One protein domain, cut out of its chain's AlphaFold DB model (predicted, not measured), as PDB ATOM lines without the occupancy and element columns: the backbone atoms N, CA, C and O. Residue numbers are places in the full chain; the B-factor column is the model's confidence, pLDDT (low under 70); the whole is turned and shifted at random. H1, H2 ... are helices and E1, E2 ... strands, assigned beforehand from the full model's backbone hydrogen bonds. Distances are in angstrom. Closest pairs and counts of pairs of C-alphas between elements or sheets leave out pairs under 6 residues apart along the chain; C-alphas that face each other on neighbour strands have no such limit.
ATOM      1  N   LEU A  31     -34.882  15.613  51.183       64.69
ATOM      2  CA  LEU A  31     -34.589  14.375  50.469       64.69
ATOM      3  C   LEU A  31     -34.524  14.681  48.978       64.69
ATOM      4  O   LEU A  31     -35.463  15.241  48.411       64.69
ATOM      5  N   ASP A  32     -33.405  14.325  48.353       72.44
ATOM      6  CA  ASP A  32     -33.213  14.493  46.915       72.44
ATOM      7  C   ASP A  32     -34.288  13.704  46.155       72.44
ATOM      8  O   ASP A  32     -34.532  12.542  46.461       72.44
ATOM      9  N   GLY A  33     -34.951  14.296  45.160       83.94
ATOM     10  CA  GLY A  33     -35.994  13.583  44.403       83.94
ATOM     11  C   GLY A  33     -35.440  12.411  43.581       83.94
ATOM     12  O   GLY A  33     -36.055  11.346  43.509       83.94
ATOM     13  N   LEU A  34     -34.248  12.603  43.012       90.00
ATOM     14  CA  LEU A  34     -33.502  11.641  42.212       90.00
ATOM     15  C   LEU A  34     -32.042  11.672  42.654       90.00
ATOM     16  O   LEU A  34     -31.426  12.734  42.708       90.00
ATOM     17  N   TRP A  35     -31.485  10.499  42.905       91.69
ATOM     18  CA  TRP A  35     -30.088  10.319  43.249       91.69
ATOM     19  C   TRP A  35     -29.494   9.209  42.386       91.69
ATOM     20  O   TRP A  35     -30.102   8.152  42.206       91.69
ATOM     21  N   ILE A  36     -28.318   9.464  41.818       94.00
ATOM     22  CA  ILE A  36     -27.630   8.547  40.912       94.00
ATOM     23  C   ILE A  36     -26.157   8.512  41.299       94.00
ATOM     24  O   ILE A  36     -25.498   9.548  41.339       94.00
ATOM     25  N   GLU A  37     -25.634   7.314  41.514       94.75
ATOM     26  CA  GLU A  37     -24.218   7.047  41.702       94.75
ATOM     27  C   GLU A  37     -23.740   6.054  40.644       94.75
ATOM     28  O   GLU A  37     -24.345   5.007  40.406       94.75
ATOM     29  N   TYR A  38     -22.631   6.392  39.994       94.44
ATOM     30  CA  TYR A  38     -21.983   5.529  39.020       94.44
ATOM     31  C   TYR A  38     -20.509   5.382  39.367       94.44
ATOM     32  O   TYR A  38     -19.773   6.366  39.434       94.44
ATOM     33  N   ALA A  39     -20.071   4.140  39.542       92.56
ATOM     34  CA  ALA A  39     -18.688   3.804  39.831       92.56
ATOM     35  C   ALA A  39     -18.156   2.846  38.767       92.56
ATOM     36  O   ALA A  39     -18.788   1.846  38.422       92.56
ATOM     37  N   ARG A  40     -16.958   3.119  38.252       91.75
ATOM     38  CA  ARG A  40     -16.321   2.283  37.233       91.75
ATOM     39  C   ARG A  40     -14.862   2.035  37.571       91.75
ATOM     40  O   ARG A  40     -14.126   2.944  37.931       91.75
ATOM     41  N   SER A  41     -14.455   0.791  37.391       88.19
ATOM     42  CA  SER A  41     -13.085   0.306  37.453       88.19
ATOM     43  C   SER A  41     -12.723  -0.371  36.126       88.19
ATOM     44  O   SER A  41     -13.566  -0.568  35.249       88.19
ATOM     45  N   VAL A  42     -11.456  -0.758  35.979       85.00
ATOM     46  CA  VAL A  42     -10.925  -1.488  34.814       85.00
ATOM     47  C   VAL A  42     -11.718  -2.772  34.552       85.00
ATOM     48  O   VAL A  42     -11.955  -3.159  33.408       85.00
ATOM     49  N   THR A  43     -12.165  -3.408  35.630       86.25
ATOM     50  CA  THR A  43     -12.773  -4.736  35.597       86.25
ATOM     51  C   THR A  43     -14.236  -4.709  36.022       86.25
ATOM     52  O   THR A  43     -14.940  -5.677  35.785       86.25
ATOM     53  N   THR A  44     -14.735  -3.638  36.638       89.50
ATOM     54  CA  THR A  44     -16.074  -3.625  37.247       89.50
ATOM     55  C   THR A  44     -16.792  -2.311  36.998       89.50
ATOM     56  O   THR A  44     -16.170  -1.273  36.807       89.50
ATOM     57  N   SER A  45     -18.114  -2.339  37.031       92.38
ATOM     58  CA  SER A  45     -18.963  -1.159  36.946       92.38
ATOM     59  C   SER A  45     -20.171  -1.348  37.846       92.38
ATOM     60  O   SER A  45     -20.801  -2.405  37.804       92.38
ATOM     61  N   ALA A  46     -20.497  -0.328  38.627       94.12
ATOM     62  CA  ALA A  46     -21.654  -0.274  39.497       94.12
ATOM     63  C   ALA A  46     -22.493   0.963  39.159       94.12
ATOM     64  O   ALA A  46     -21.951   2.038  38.905       94.12
ATOM     65  N   LEU A  47     -23.806   0.791  39.150       94.62
ATOM     66  CA  LEU A  47     -24.797   1.842  38.974       94.62
ATOM     67  C   LEU A  47     -25.812   1.708  40.104       94.62
ATOM     68  O   LEU A  47     -26.392   0.636  40.276       94.62
ATOM     69  N   HIS A  48     -26.032   2.783  40.848       95.75
ATOM     70  CA  HIS A  48     -27.031   2.849  41.904       95.75
ATOM     71  C   HIS A  48     -27.923   4.063  41.664       95.75
ATOM     72  O   HIS A  48     -27.446   5.186  41.561       95.75
ATOM     73  N   ILE A  49     -29.219   3.831  41.512       95.50
ATOM     74  CA  ILE A  49     -30.225   4.863  41.267       95.50
ATOM     75  C   ILE A  49     -31.256   4.774  42.385       95.50
ATOM     76  O   ILE A  49     -31.763   3.692  42.673       95.50
ATOM     77  N   ARG A  50     -31.587   5.913  42.995       92.94
ATOM     78  CA  ARG A  50     -32.654   6.060  43.987       92.94
ATOM     79  C   ARG A  50     -33.594   7.173  43.550       92.94
ATOM     80  O   ARG A  50     -33.157   8.280  43.252       92.94
ATOM     81  N   ILE A  51     -34.884   6.881  43.521       92.44
ATOM     82  CA  ILE A  51     -35.945   7.842  43.239       92.44
ATOM     83  C   ILE A  51     -36.827   7.883  44.475       92.44
ATOM     84  O   ILE A  51     -37.407   6.863  44.841       92.44
ATOM     85  N   ASN A  52     -36.914   9.035  45.134       88.44
ATOM     86  CA  ASN A  52     -37.620   9.154  46.409       88.44
ATOM     87  C   ASN A  52     -39.111   9.456  46.231       88.44
ATOM     88  O   ASN A  52     -39.921   8.976  47.016       88.44
ATOM     89  N   HIS A  53     -39.491  10.181  45.174       85.06
ATOM     90  CA  HIS A  53     -40.887  10.521  44.901       85.06
ATOM     91  C   HIS A  53     -41.172  10.537  43.393       85.06
ATOM     92  O   HIS A  53     -40.409  11.119  42.626       85.06
ATOM     93  N   VAL A  54     -42.281   9.926  42.967       89.12
ATOM     94  CA  VAL A  54     -42.762   9.928  41.571       89.12
ATOM     95  C   VAL A  54     -44.251  10.221  41.577       89.12
ATOM     96  O   VAL A  54     -44.996   9.536  42.254       89.12
ATOM     97  N   GLN A  55     -44.712  11.195  40.806       90.75
ATOM     98  CA  GLN A  55     -46.142  11.426  40.633       90.75
ATOM     99  C   GLN A  55     -46.438  11.630  39.155       90.75
ATOM    100  O   GLN A  55     -45.693  12.325  38.465       90.75
ATOM    101  N   ILE A  56     -47.499  10.985  38.678       91.50
ATOM    102  CA  ILE A  56     -47.996  11.137  37.314       91.50
ATOM    103  C   ILE A  56     -49.398  11.717  37.400       91.50
ATOM    104  O   ILE A  56     -50.318  11.072  37.915       91.50
ATOM    105  N   ASP A  57     -49.538  12.922  36.866       91.00
ATOM    106  CA  ASP A  57     -50.797  13.650  36.821       91.00
ATOM    107  C   ASP A  57     -51.532  13.392  35.511       91.00
ATOM    108  O   ASP A  57     -50.938  13.092  34.471       91.00
ATOM    109  N   TYR A  58     -52.850  13.515  35.571       89.62
ATOM    110  CA  TYR A  58     -53.705  13.421  34.406       89.62
ATOM    111  C   TYR A  58     -53.771  14.791  33.720       89.62
ATOM    112  O   TYR A  58     -54.222  15.766  34.308       89.62
ATOM    113  N   GLN A  59     -53.309  14.867  32.469       83.38
ATOM    114  CA  GLN A  59     -53.178  16.124  31.716       83.38
ATOM    115  C   GLN A  59     -54.442  16.578  30.958       83.38
ATOM    116  O   GLN A  59     -54.411  17.635  30.335       83.38
ATOM    117  N   LEU A  60     -55.525  15.794  30.950       80.94
ATOM    118  CA  LEU A  60     -56.762  16.139  30.237       80.94
ATOM    119  C   LEU A  60     -57.737  16.879  31.159       80.94
ATOM    120  O   LEU A  60     -57.768  16.647  32.366       80.94
ATOM    121  N   ASP A  61     -58.574  17.731  30.575       77.56
ATOM    122  CA  ASP A  61     -59.668  18.376  31.299       77.56
ATOM    123  C   ASP A  61     -60.802  17.374  31.598       77.56
ATOM    124  O   ASP A  61     -61.025  16.417  30.856       77.56
ATOM    125  N   TYR A  62     -61.556  17.612  32.678       78.50
ATOM    126  CA  TYR A  62     -62.717  16.804  33.107       78.50
ATOM    127  C   TYR A  62     -62.421  15.336  33.465       78.50
ATOM    128  O   TYR A  62     -63.279  14.460  33.335       78.50
ATOM    129  N   THR A  63     -61.224  15.050  33.967       79.06
ATOM    130  CA  THR A  63     -60.826  13.701  34.395       79.06
ATOM    131  C   THR A  63     -61.451  13.320  35.730       79.06
ATOM    132  O   THR A  63     -61.484  14.139  36.653       79.06
ATOM    133  N   MET A  64     -61.877  12.062  35.881       85.62
ATOM    134  CA  MET A  64     -62.435  11.585  37.154       85.62
ATOM    135  C   MET A  64     -61.361  11.505  38.252       85.62
ATOM    136  O   MET A  64     -61.649  11.718  39.430       85.62
ATOM    137  N   PHE A  65     -60.108  11.243  37.861       87.31
ATOM    138  CA  PHE A  65     -58.956  11.210  38.755       87.31
ATOM    139  C   PHE A  65     -57.849  12.145  38.247       87.31
ATOM    140  O   PHE A  65     -57.247  11.844  37.222       87.31
ATOM    141  N   PRO A  66     -57.514  13.231  38.968       85.50
ATOM    142  CA  PRO A  66     -56.475  14.168  38.529       85.50
ATOM    143  C   PRO A  66     -55.052  13.604  38.659       85.50
ATOM    144  O   PRO A  66     -54.126  14.111  38.038       85.50
ATOM    145  N   VAL A  67     -54.866  12.552  39.462       89.94
ATOM    146  CA  VAL A  67     -53.576  11.881  39.663       89.94
ATOM    147  C   VAL A  67     -53.725  10.420  39.271       89.94
ATOM    148  O   VAL A  67     -54.543   9.699  39.851       89.94
ATOM    149  N   VAL A  68     -52.921   9.998  38.299       92.00
ATOM    150  CA  VAL A  68     -52.917   8.642  37.741       92.00
ATOM    151  C   VAL A  68     -52.066   7.716  38.596       92.00
ATOM    152  O   VAL A  68     -52.477   6.594  38.879       92.00
ATOM    153  N   LEU A  69     -50.892   8.172  39.032       92.56
ATOM    154  CA  LEU A  69     -49.968   7.370  39.830       92.56
ATOM    155  C   LEU A  69     -49.321   8.218  40.913       92.56
ATOM    156  O   LEU A  69     -48.827   9.310  40.640       92.56
ATOM    157  N   TYR A  70     -49.282   7.683  42.129       91.56
ATOM    158  CA  TYR A  70     -48.551   8.278  43.244       91.56
ATOM    159  C   TYR A  70     -48.079   7.199  44.235       91.56
ATOM    160  O   TYR A  70     -48.753   6.172  44.397       91.56
ATOM    161  N   PRO A  71     -46.932   7.401  44.908       89.12
ATOM    162  CA  PRO A  71     -46.426   6.509  45.936       89.12
ATOM    163  C   PRO A  71     -47.351   6.533  47.147       89.12
ATOM    164  O   PRO A  71     -47.821   7.588  47.575       89.12
ATOM    165  N   ILE A  72     -47.580   5.364  47.735       86.06
ATOM    166  CA  ILE A  72     -48.213   5.274  49.045       86.06
ATOM    167  C   ILE A  72     -47.097   5.412  50.079       86.06
ATOM    168  O   ILE A  72     -46.088   4.710  50.018       86.06
ATOM    169  N   ILE A  73     -47.264   6.339  51.026       73.19
ATOM    170  CA  ILE A  73     -46.284   6.559  52.094       73.19
ATOM    171  C   ILE A  73     -46.137   5.255  52.880       73.19
ATOM    172  O   ILE A  73     -47.058   4.837  53.589       73.19
ATOM    173  N   SER A  74     -44.971   4.617  52.770       64.69
ATOM    174  CA  SER A  74     -44.686   3.401  53.523       64.69
ATOM    175  C   SER A  74     -44.624   3.757  55.005       64.69
ATOM    176  O   SER A  74     -43.848   4.632  55.397       64.69
ATOM    177  N   LYS A  75     -45.409   3.082  55.847       64.81
ATOM    178  CA  LYS A  75     -45.255   3.208  57.300       64.81
ATOM    179  C   LYS A  75     -43.857   2.695  57.654       64.81
ATOM    180  O   LYS A  75     -43.580   1.518  57.447       64.81
ATOM    181  N   ALA A  76     -42.974   3.563  58.142       58.72
ATOM    182  CA  ALA A  76     -41.665   3.137  58.624       58.72
ATOM    183  C   ALA A  76     -41.870   2.159  59.796       58.72
ATOM    184  O   ALA A  76     -42.399   2.537  60.839       58.72
ATOM    185  N   THR A  77     -41.502   0.888  59.627       53.19
ATOM    186  CA  THR A  77     -41.725  -0.177  60.628       53.19
ATOM    187  C   THR A  77     -40.678  -0.159  61.760       53.19
ATOM    188  O   THR A  77     -40.352  -1.198  62.323       53.19
ATOM    189  N   GLY A  78     -40.110   0.998  62.110       56.19
ATOM    190  CA  GLY A  78     -39.010   1.093  63.075       56.19
ATOM    191  C   GLY A  78     -38.982   2.405  63.856       56.19
ATOM    192  O   GLY A  78     -39.658   3.368  63.511       56.19
ATOM    193  N   THR A  79     -38.178   2.424  64.920       56.81
ATOM    194  CA  THR A  79     -37.927   3.579  65.804       56.81
ATOM    195  C   THR A  79     -37.227   4.754  65.115       56.81
ATOM    196  O   THR A  79     -37.159   5.827  65.707       56.81
ATOM    197  N   ASP A  80     -36.741   4.566  63.885       55.44
ATOM    198  CA  ASP A  80     -36.107   5.601  63.073       55.44
ATOM    199  C   ASP A  80     -36.904   5.777  61.762       55.44
ATOM    200  O   ASP A  80     -36.984   4.834  60.964       55.44
ATOM    201  N   PRO A  81     -37.564   6.928  61.537       55.66
ATOM    202  CA  PRO A  81     -38.317   7.196  60.319       55.66
ATOM    203  C   PRO A  81     -37.355   7.539  59.174       55.66
ATOM    204  O   PRO A  81     -37.288   8.677  58.710       55.66
ATOM    205  N   THR A  82     -36.589   6.554  58.709       62.91
ATOM    206  CA  THR A  82     -35.818   6.697  57.474       62.91
ATOM    207  C   THR A  82     -36.786   6.562  56.307       62.91
ATOM    208  O   THR A  82     -37.316   5.478  56.052       62.91
ATOM    209  N   GLU A  83     -37.053   7.666  55.611       67.69
ATOM    210  CA  GLU A  83     -37.819   7.637  54.366       67.69
ATOM    211  C   GLU A  83     -37.113   6.708  53.370       67.69
ATOM    212  O   GLU A  83     -35.950   6.905  53.015       67.69
ATOM    213  N   LYS A  84     -37.800   5.640  52.964       78.88
ATOM    214  CA  LYS A  84     -37.260   4.643  52.040       78.88
ATOM    215  C   LYS A  84     -37.657   5.017  50.614       78.88
ATOM    216  O   LYS A  84     -38.840   5.231  50.350       78.88
ATOM    217  N   ALA A  85     -36.674   5.043  49.713       87.00
ATOM    218  CA  ALA A  85     -36.846   5.432  48.314       87.00
ATOM    219  C   ALA A  85     -38.004   4.682  47.631       87.00
ATOM    220  O   ALA A  85     -38.179   3.482  47.855       87.00
ATOM    221  N   PHE A  86     -38.765   5.389  46.787       90.06
ATOM    222  CA  PHE A  86     -39.855   4.829  45.985       90.06
ATOM    223  C   PHE A  86     -39.353   3.741  45.034       90.06
ATOM    224  O   PHE A  86     -39.900   2.640  45.018       90.06
ATOM    225  N   ILE A  87     -38.296   4.042  44.277       93.00
ATOM    226  CA  ILE A  87     -37.602   3.085  43.412       93.00
ATOM    227  C   ILE A  87     -36.119   3.109  43.760       93.00
ATOM    228  O   ILE A  87     -35.503   4.172  43.803       93.00
ATOM    229  N   GLU A  88     -35.533   1.936  43.954       93.75
ATOM    230  CA  GLU A  88     -34.095   1.768  44.128       93.75
ATOM    231  C   GLU A  88     -33.584   0.671  43.196       93.75
ATOM    232  O   GLU A  88     -34.052  -0.466  43.235       93.75
ATOM    233  N   LEU A  89     -32.629   1.025  42.342       95.75
ATOM    234  CA  LEU A  89     -32.019   0.148  41.353       95.75
ATOM    235  C   LEU A  89     -30.515   0.069  41.604       95.75
ATOM    236  O   LEU A  89     -29.818   1.075  41.514       95.75
ATOM    237  N   GLY A  90     -30.013  -1.133  41.865       95.69
ATOM    238  CA  GLY A  90     -28.592  -1.441  41.972       95.69
ATOM    239  C   GLY A  90     -28.170  -2.424  40.886       95.69
ATOM    240  O   GLY A  90     -28.678  -3.541  40.823       95.69
ATOM    241  N   VAL A  91     -27.219  -2.034  40.042       95.06
ATOM    242  CA  VAL A  91     -26.647  -2.889  38.996       95.06
ATOM    243  C   VAL A  91     -25.145  -2.980  39.192       95.06
ATOM    244  O   VAL A  91     -24.459  -1.964  39.242       95.06
ATOM    245  N   TYR A  92     -24.619  -4.200  39.248       94.00
ATOM    246  CA  TYR A  92     -23.188  -4.467  39.284       94.00
ATOM    247  C   TYR A  92     -22.798  -5.421  38.163       94.00
ATOM    248  O   TYR A  92     -23.241  -6.574  38.105       94.00
ATOM    249  N   ALA A  93     -21.897  -4.958  37.308       91.81
ATOM    250  CA  ALA A  93     -21.303  -5.746  36.247       91.81
ATOM    251  C   ALA A  93     -19.785  -5.839  36.423       91.81
ATOM    252  O   ALA A  93     -19.120  -4.932  36.917       91.81
ATOM    253  N   SER A  94     -19.226  -6.970  36.014       88.50
ATOM    254  CA  SER A  94     -17.798  -7.254  36.048       88.50
ATOM    255  C   SER A  94     -17.382  -7.838  34.712       88.50
ATOM    256  O   SER A  94     -18.012  -8.753  34.195       88.50
ATOM    257  N   LYS A  95     -16.295  -7.333  34.156       85.81
ATOM    258  CA  LYS A  95     -15.515  -8.002  33.127       85.81
ATOM    259  C   LYS A  95     -14.605  -9.023  33.804       85.81
ATOM    260  O   LYS A  95     -14.203  -8.824  34.947       85.81
ATOM    261  N   THR A  96     -14.269 -10.108  33.127       77.94
ATOM    262  CA  THR A  96     -13.285 -11.073  33.632       77.94
ATOM    263  C   THR A  96     -11.942 -10.796  32.968       77.94
ATOM    264  O   THR A  96     -11.877 -10.653  31.757       77.94
ATOM    265  N   SER A  97     -10.836 -10.751  33.717       73.75
ATOM    266  CA  SER A  97      -9.510 -10.447  33.137       73.75
ATOM    267  C   SER A  97      -9.069 -11.446  32.056       73.75
ATOM    268  O   SER A  97      -8.222 -11.134  31.228       73.75
ATOM    269  N   ARG A  98      -9.655 -12.649  32.059       74.00
ATOM    270  CA  ARG A  98      -9.349 -13.750  31.137       74.00
ATOM    271  C   ARG A  98     -10.275 -13.824  29.914       74.00
ATOM    272  O   ARG A  98      -9.997 -14.602  29.009       74.00
ATOM    273  N   SER A  99     -11.371 -13.062  29.863       75.19
ATOM    274  CA  SER A  99     -12.313 -13.103  28.735       75.19
ATOM    275  C   SER A  99     -12.999 -11.757  28.499       75.19
ATOM    276  O   SER A  99     -13.274 -10.998  29.420       75.19
ATOM    277  N   ASN A 100     -13.335 -11.448  27.245       75.38
ATOM    278  CA  ASN A 100     -13.992 -10.182  26.892       75.38
ATOM    279  C   ASN A 100     -15.502 -10.164  27.224       75.38
ATOM    280  O   ASN A 100     -16.254  -9.365  26.679       75.38
ATOM    281  N   VAL A 101     -15.954 -11.062  28.100       83.25
ATOM    282  CA  VAL A 101     -17.366 -11.233  28.447       83.25
ATOM    283  C   VAL A 101     -17.701 -10.354  29.650       83.25
ATOM    284  O   VAL A 101     -17.033 -10.418  30.685       83.25
ATOM    285  N   MET A 102     -18.745  -9.535  29.517       82.81
ATOM    286  CA  MET A 102     -19.361  -8.830  30.641       82.81
ATOM    287  C   MET A 102     -20.282  -9.782  31.405       82.81
ATOM    288  O   MET A 102     -21.119 -10.456  30.813       82.81
ATOM    289  N   GLN A 103     -20.131  -9.821  32.725       88.06
ATOM    290  CA  GLN A 103     -20.952 -10.610  33.636       88.06
ATOM    291  C   GLN A 103     -21.723  -9.676  34.564       88.06
ATOM    292  O   GLN A 103     -21.121  -8.901  35.308       88.06
ATOM    293  N   PHE A 104     -23.049  -9.772  34.561       89.62
ATOM    294  CA  PHE A 104     -23.891  -9.114  35.555       89.62
ATOM    295  C   PHE A 104     -23.881  -9.960  36.827       89.62
ATOM    296  O   PHE A 104     -24.395 -11.074  36.830       89.62
ATOM    297  N   LYS A 105     -23.236  -9.464  37.889       88.06
ATOM    298  CA  LYS A 105     -23.173 -10.180  39.174       88.06
ATOM    299  C   LYS A 105     -24.351  -9.835  40.071       88.06
ATOM    300  O   LYS A 105     -24.792 -10.680  40.837       88.06
ATOM    301  N   TYR A 106     -24.824  -8.592  39.995       90.44
ATOM    302  CA  TYR A 106     -25.895  -8.105  40.847       90.44
ATOM    303  C   TYR A 106     -26.868  -7.251  40.051       90.44
ATOM    304  O   TYR A 106     -26.460  -6.342  39.328       90.44
ATOM    305  N   PHE A 107     -28.147  -7.549  40.214       94.38
ATOM    306  CA  PHE A 107     -29.245  -6.703  39.788       94.38
ATOM    307  C   PHE A 107     -30.280  -6.730  40.906       94.38
ATOM    308  O   PHE A 107     -30.819  -7.790  41.227       94.38
ATOM    309  N   GLN A 108     -30.536  -5.577  41.510       94.44
ATOM    310  CA  GLN A 108     -31.553  -5.397  42.533       94.44
ATOM    311  C   GLN A 108     -32.455  -4.249  42.122       94.44
ATOM    312  O   GLN A 108     -31.976  -3.163  41.812       94.44
ATOM    313  N   LEU A 109     -33.758  -4.498  42.158       95.69
ATOM    314  CA  LEU A 109     -34.784  -3.490  41.957       95.69
ATOM    315  C   LEU A 109     -35.764  -3.581  43.124       95.69
ATOM    316  O   LEU A 109     -36.376  -4.625  43.344       95.69
ATOM    317  N   LEU A 110     -35.890  -2.495  43.878       92.94
ATOM    318  CA  LEU A 110     -36.886  -2.329  44.925       92.94
ATOM    319  C   LEU A 110     -37.885  -1.272  44.472       92.94
ATOM    320  O   LEU A 110     -37.487  -0.193  44.038       92.94
ATOM    321  N   ILE A 111     -39.171  -1.585  44.589       91.88
ATOM    322  CA  ILE A 111     -40.270  -0.658  44.327       91.88
ATOM    323  C   ILE A 111     -41.173  -0.669  45.560       91.88
ATOM    324  O   ILE A 111     -41.522  -1.735  46.071       91.88
ATOM    325  N   GLN A 112     -41.491   0.514  46.072       90.62
ATOM    326  CA  GLN A 112     -42.422   0.715  47.179       90.62
ATOM    327  C   GLN A 112     -43.877   0.564  46.725       90.62
ATOM    328  O   GLN A 112     -44.193   0.571  45.538       90.62
ATOM    329  N   GLU A 113     -44.777   0.466  47.698       89.38
ATOM    330  CA  GLU A 113     -46.214   0.485  47.450       89.38
ATOM    331  C   GLU A 113     -46.639   1.784  46.734       89.38
ATOM    332  O   GLU A 113     -46.203   2.884  47.082       89.38
ATOM    333  N   PHE A 114     -47.504   1.666  45.727       92.00
ATOM    334  CA  PHE A 114     -48.092   2.800  45.018       92.00
ATOM    335  C   PHE A 114     -49.550   2.529  44.684       92.00
ATOM    336  O   PHE A 114     -49.981   1.383  44.559       92.00
ATOM    337  N   ALA A 115     -50.300   3.608  44.495       91.31
ATOM    338  CA  ALA A 115     -51.644   3.550  43.957       91.31
ATOM    339  C   ALA A 115     -51.630   3.989  42.497       91.31
ATOM    340  O   ALA A 115     -51.012   4.994  42.138       91.31
ATOM    341  N   MET A 116     -52.371   3.253  41.672       92.44
ATOM    342  CA  MET A 116     -52.642   3.616  40.289       92.44
ATOM    343  C   MET A 116     -54.152   3.734  40.090       92.44
ATOM    344  O   MET A 116     -54.906   2.828  40.445       92.44
ATOM    345  N   LYS A 117     -54.593   4.863  39.540       91.38
ATOM    346  CA  LYS A 117     -55.989   5.156  39.217       91.38
ATOM    347  C   LYS A 117     -56.114   5.264  37.705       91.38
ATOM    348  O   LYS A 117     -55.504   6.135  37.094       91.38
ATOM    349  N   ILE A 118     -56.895   4.368  37.114       89.62
ATOM    350  CA  ILE A 118     -57.123   4.309  35.669       89.62
ATOM    351  C   ILE A 118     -58.612   4.527  35.421       89.62
ATOM    352  O   ILE A 118     -59.443   3.858  36.036       89.62
ATOM    353  N   ASP A 119     -58.943   5.440  34.511       90.00
ATOM    354  CA  ASP A 119     -60.302   5.633  34.012       90.00
ATOM    355  C   ASP A 119     -60.418   5.287  32.519       90.00
ATOM    356  O   ASP A 119     -59.432   5.017  31.826       90.00
ATOM    357  N   GLN A 120     -61.653   5.259  32.021       88.69
ATOM    358  CA  GLN A 120     -61.939   4.949  30.621       88.69
ATOM    359  C   GLN A 120     -61.300   5.961  29.657       88.69
ATOM    360  O   GLN A 120     -60.871   5.570  28.570       88.69
ATOM    361  N   GLY A 121     -61.212   7.236  30.052       87.94
ATOM    362  CA  GLY A 121     -60.582   8.285  29.250       87.94
ATOM    363  C   GLY A 121     -59.095   8.017  29.032       87.94
ATOM    364  O   GLY A 121     -58.608   8.141  27.910       87.94
ATOM    365  N   LEU A 122     -58.397   7.541  30.068       87.31
ATOM    366  CA  LEU A 122     -56.958   7.298  30.027       87.31
ATOM    367  C   LEU A 122     -56.660   6.119  29.109       87.31
ATOM    368  O   LEU A 122     -55.763   6.180  28.272       87.31
ATOM    369  N   ILE A 123     -57.460   5.057  29.229       90.81
ATOM    370  CA  ILE A 123     -57.357   3.878  28.366       90.81
ATOM    371  C   ILE A 123     -57.592   4.272  26.903       90.81
ATOM    372  O   ILE A 123     -56.817   3.881  26.032       90.81
ATOM    373  N   ALA A 124     -58.633   5.062  26.624       90.81
ATOM    374  CA  ALA A 124     -58.934   5.520  25.271       90.81
ATOM    375  C   ALA A 124     -57.806   6.391  24.690       90.81
ATOM    376  O   ALA A 124     -57.406   6.175  23.545       90.81
ATOM    377  N   ALA A 125     -57.256   7.316  25.481       88.62
ATOM    378  CA  ALA A 125     -56.153   8.183  25.078       88.62
ATOM    379  C   ALA A 125     -54.872   7.389  24.771       88.62
ATOM    380  O   ALA A 125     -54.259   7.596  23.726       88.62
ATOM    381  N   ILE A 126     -54.506   6.426  25.625       89.62
ATOM    382  CA  ILE A 126     -53.345   5.552  25.394       89.62
ATOM    383  C   ILE A 126     -53.538   4.722  24.119       89.62
ATOM    384  O   ILE A 126     -52.621   4.611  23.308       89.62
ATOM    385  N   LEU A 127     -54.729   4.155  23.901       92.38
ATOM    386  CA  LEU A 127     -55.019   3.381  22.690       92.38
ATOM    387  C   LEU A 127     -54.976   4.236  21.418       92.38
ATOM    388  O   LEU A 127     -54.538   3.738  20.381       92.38
ATOM    389  N   ALA A 128     -55.434   5.488  21.478       91.38
ATOM    390  CA  ALA A 128     -55.335   6.428  20.366       91.38
ATOM    391  C   ALA A 128     -53.868   6.762  20.057       91.38
ATOM    392  O   ALA A 128     -53.434   6.570  18.923       91.38
ATOM    393  N   PHE A 129     -53.089   7.129  21.080       89.25
ATOM    394  CA  PHE A 129     -51.658   7.415  20.962       89.25
ATOM    395  C   PHE A 129     -50.881   6.246  20.332       89.25
ATOM    396  O   PHE A 129     -50.139   6.425  19.370       89.25
ATOM    397  N   LEU A 130     -51.117   5.015  20.802       92.06
ATOM    398  CA  LEU A 130     -50.460   3.815  20.267       92.06
ATOM    399  C   LEU A 130     -50.861   3.481  18.819       92.06
ATOM    400  O   LEU A 130     -50.137   2.758  18.134       92.06
ATOM    401  N   ARG A 131     -52.025   3.947  18.349       91.19
ATOM    402  CA  ARG A 131     -52.482   3.732  16.965       91.19
ATOM    403  C   ARG A 131     -51.862   4.726  15.986       91.19
ATOM    404  O   ARG A 131     -51.638   4.356  14.835       91.19
ATOM    405  N   GLU A 132     -51.597   5.953  16.423       71.38
ATOM    406  CA  GLU A 132     -51.158   7.056  15.559       71.38
ATOM    407  C   GLU A 132     -49.731   6.848  15.012       71.38
ATOM    408  O   GLU A 132     -49.469   7.125  13.838       71.38
ATOM    409  N   GLU A 133     -48.867   6.180  15.787       58.81
ATOM    410  CA  GLU A 133     -47.513   5.731  15.398       58.81
ATOM    411  C   GLU A 133     -47.483   4.838  14.141       58.81
ATOM    412  O   GLU A 133     -46.456   4.706  13.477       58.81
TER     413      GLU A 133
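What this domain is: This is residues 31 to 133 of the 145 residues of the protein "Hypothetical protein" of Adineta steineri (UniProt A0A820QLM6). A flat, three-armed shape: one arm is a long four-stranded sheet made of two hairpins side by side, E1 with E2 and E4 with E5, with no helix on it. Beyond one end of this sheet E3 and E6 make a small two-stranded ladder, from which the chain leads to H1; residues 126 to 133, of which 126 to 132 belong to H1, stick out as a second arm, and the loop tip of residues 77 to 82 as a third. The printed part has 103 residues, with six named strands and one named helix in the order E1 E2 E3 E4 E5 E6 H1, in the mixed class of helices and strands. The large sheet has the order E1 - E2 - E4 - E5, all antiparallel. The whole is only just extended, close to loose, with a radius of gyration of the C-alphas of 19.5 A, and spans 60 by 49 by 19 A.

Where its parts are: In the large sheet, E1 is residues 34 to 40, 20.2 A long, from C-alpha 34 at (-33.502, 11.641, 42.212). E2 is residues 44 to 51, 23.7 A; E4 is residues 87 to 96, 29.8 A; E5, residues 99 to 111, is the longest strand by residues, 34.3 A, and ends at C-alpha 111 at (-40.270, -0.658, 44.327). E3 is residues 67 to 71 and E6 residues 114 to 116. H1 is residues 120 to 132, 18.6 A, ending at C-alpha 132 at (-51.158, 7.056, 15.559).

How they stand to each other: The large sheet is twisted, its C-alphas lying up to 4.4 A off its best plane; E1 and E5 are its edge strands. In the hairpin of E1 and E2, N 37 and O 48 are 2.8 A apart, within hydrogen-bond range. The inner strands E2 and E4 are antiparallel at 175 degrees, with N 47 and O 91 at 2.8 A. In the hairpin of E4 and E5, N 90 and O 108 are 2.8 A apart. E5 runs on into E6 across a break of 2 residues, at 80 degrees. E6 is antiparallel to E3 at 167 degrees; the C-alphas of Pro 71 and Phe 114, which face each other, are 4.2 A apart, and N 115 and O 70 are 3.0 A apart. Residues 56 to 57 pair antiparallel with residues 67 to 69 of E3. H1 is not on the large sheet and is apart from E3; in H1 every O i to N i+4 pair is within hydrogen-bond range.

The domain as a whole: The two C-alphas farthest apart, those of Tyr 62 and Arg 98, are 61.5 A apart. The printed part has no cut. The links E2 to E3 and E3 to E4 are long, 15 residues each; the others are tight. The mean pLDDT of the printed part is 85.1, and it is under 70 at residue 31, residues 74 to 83 and residue 133.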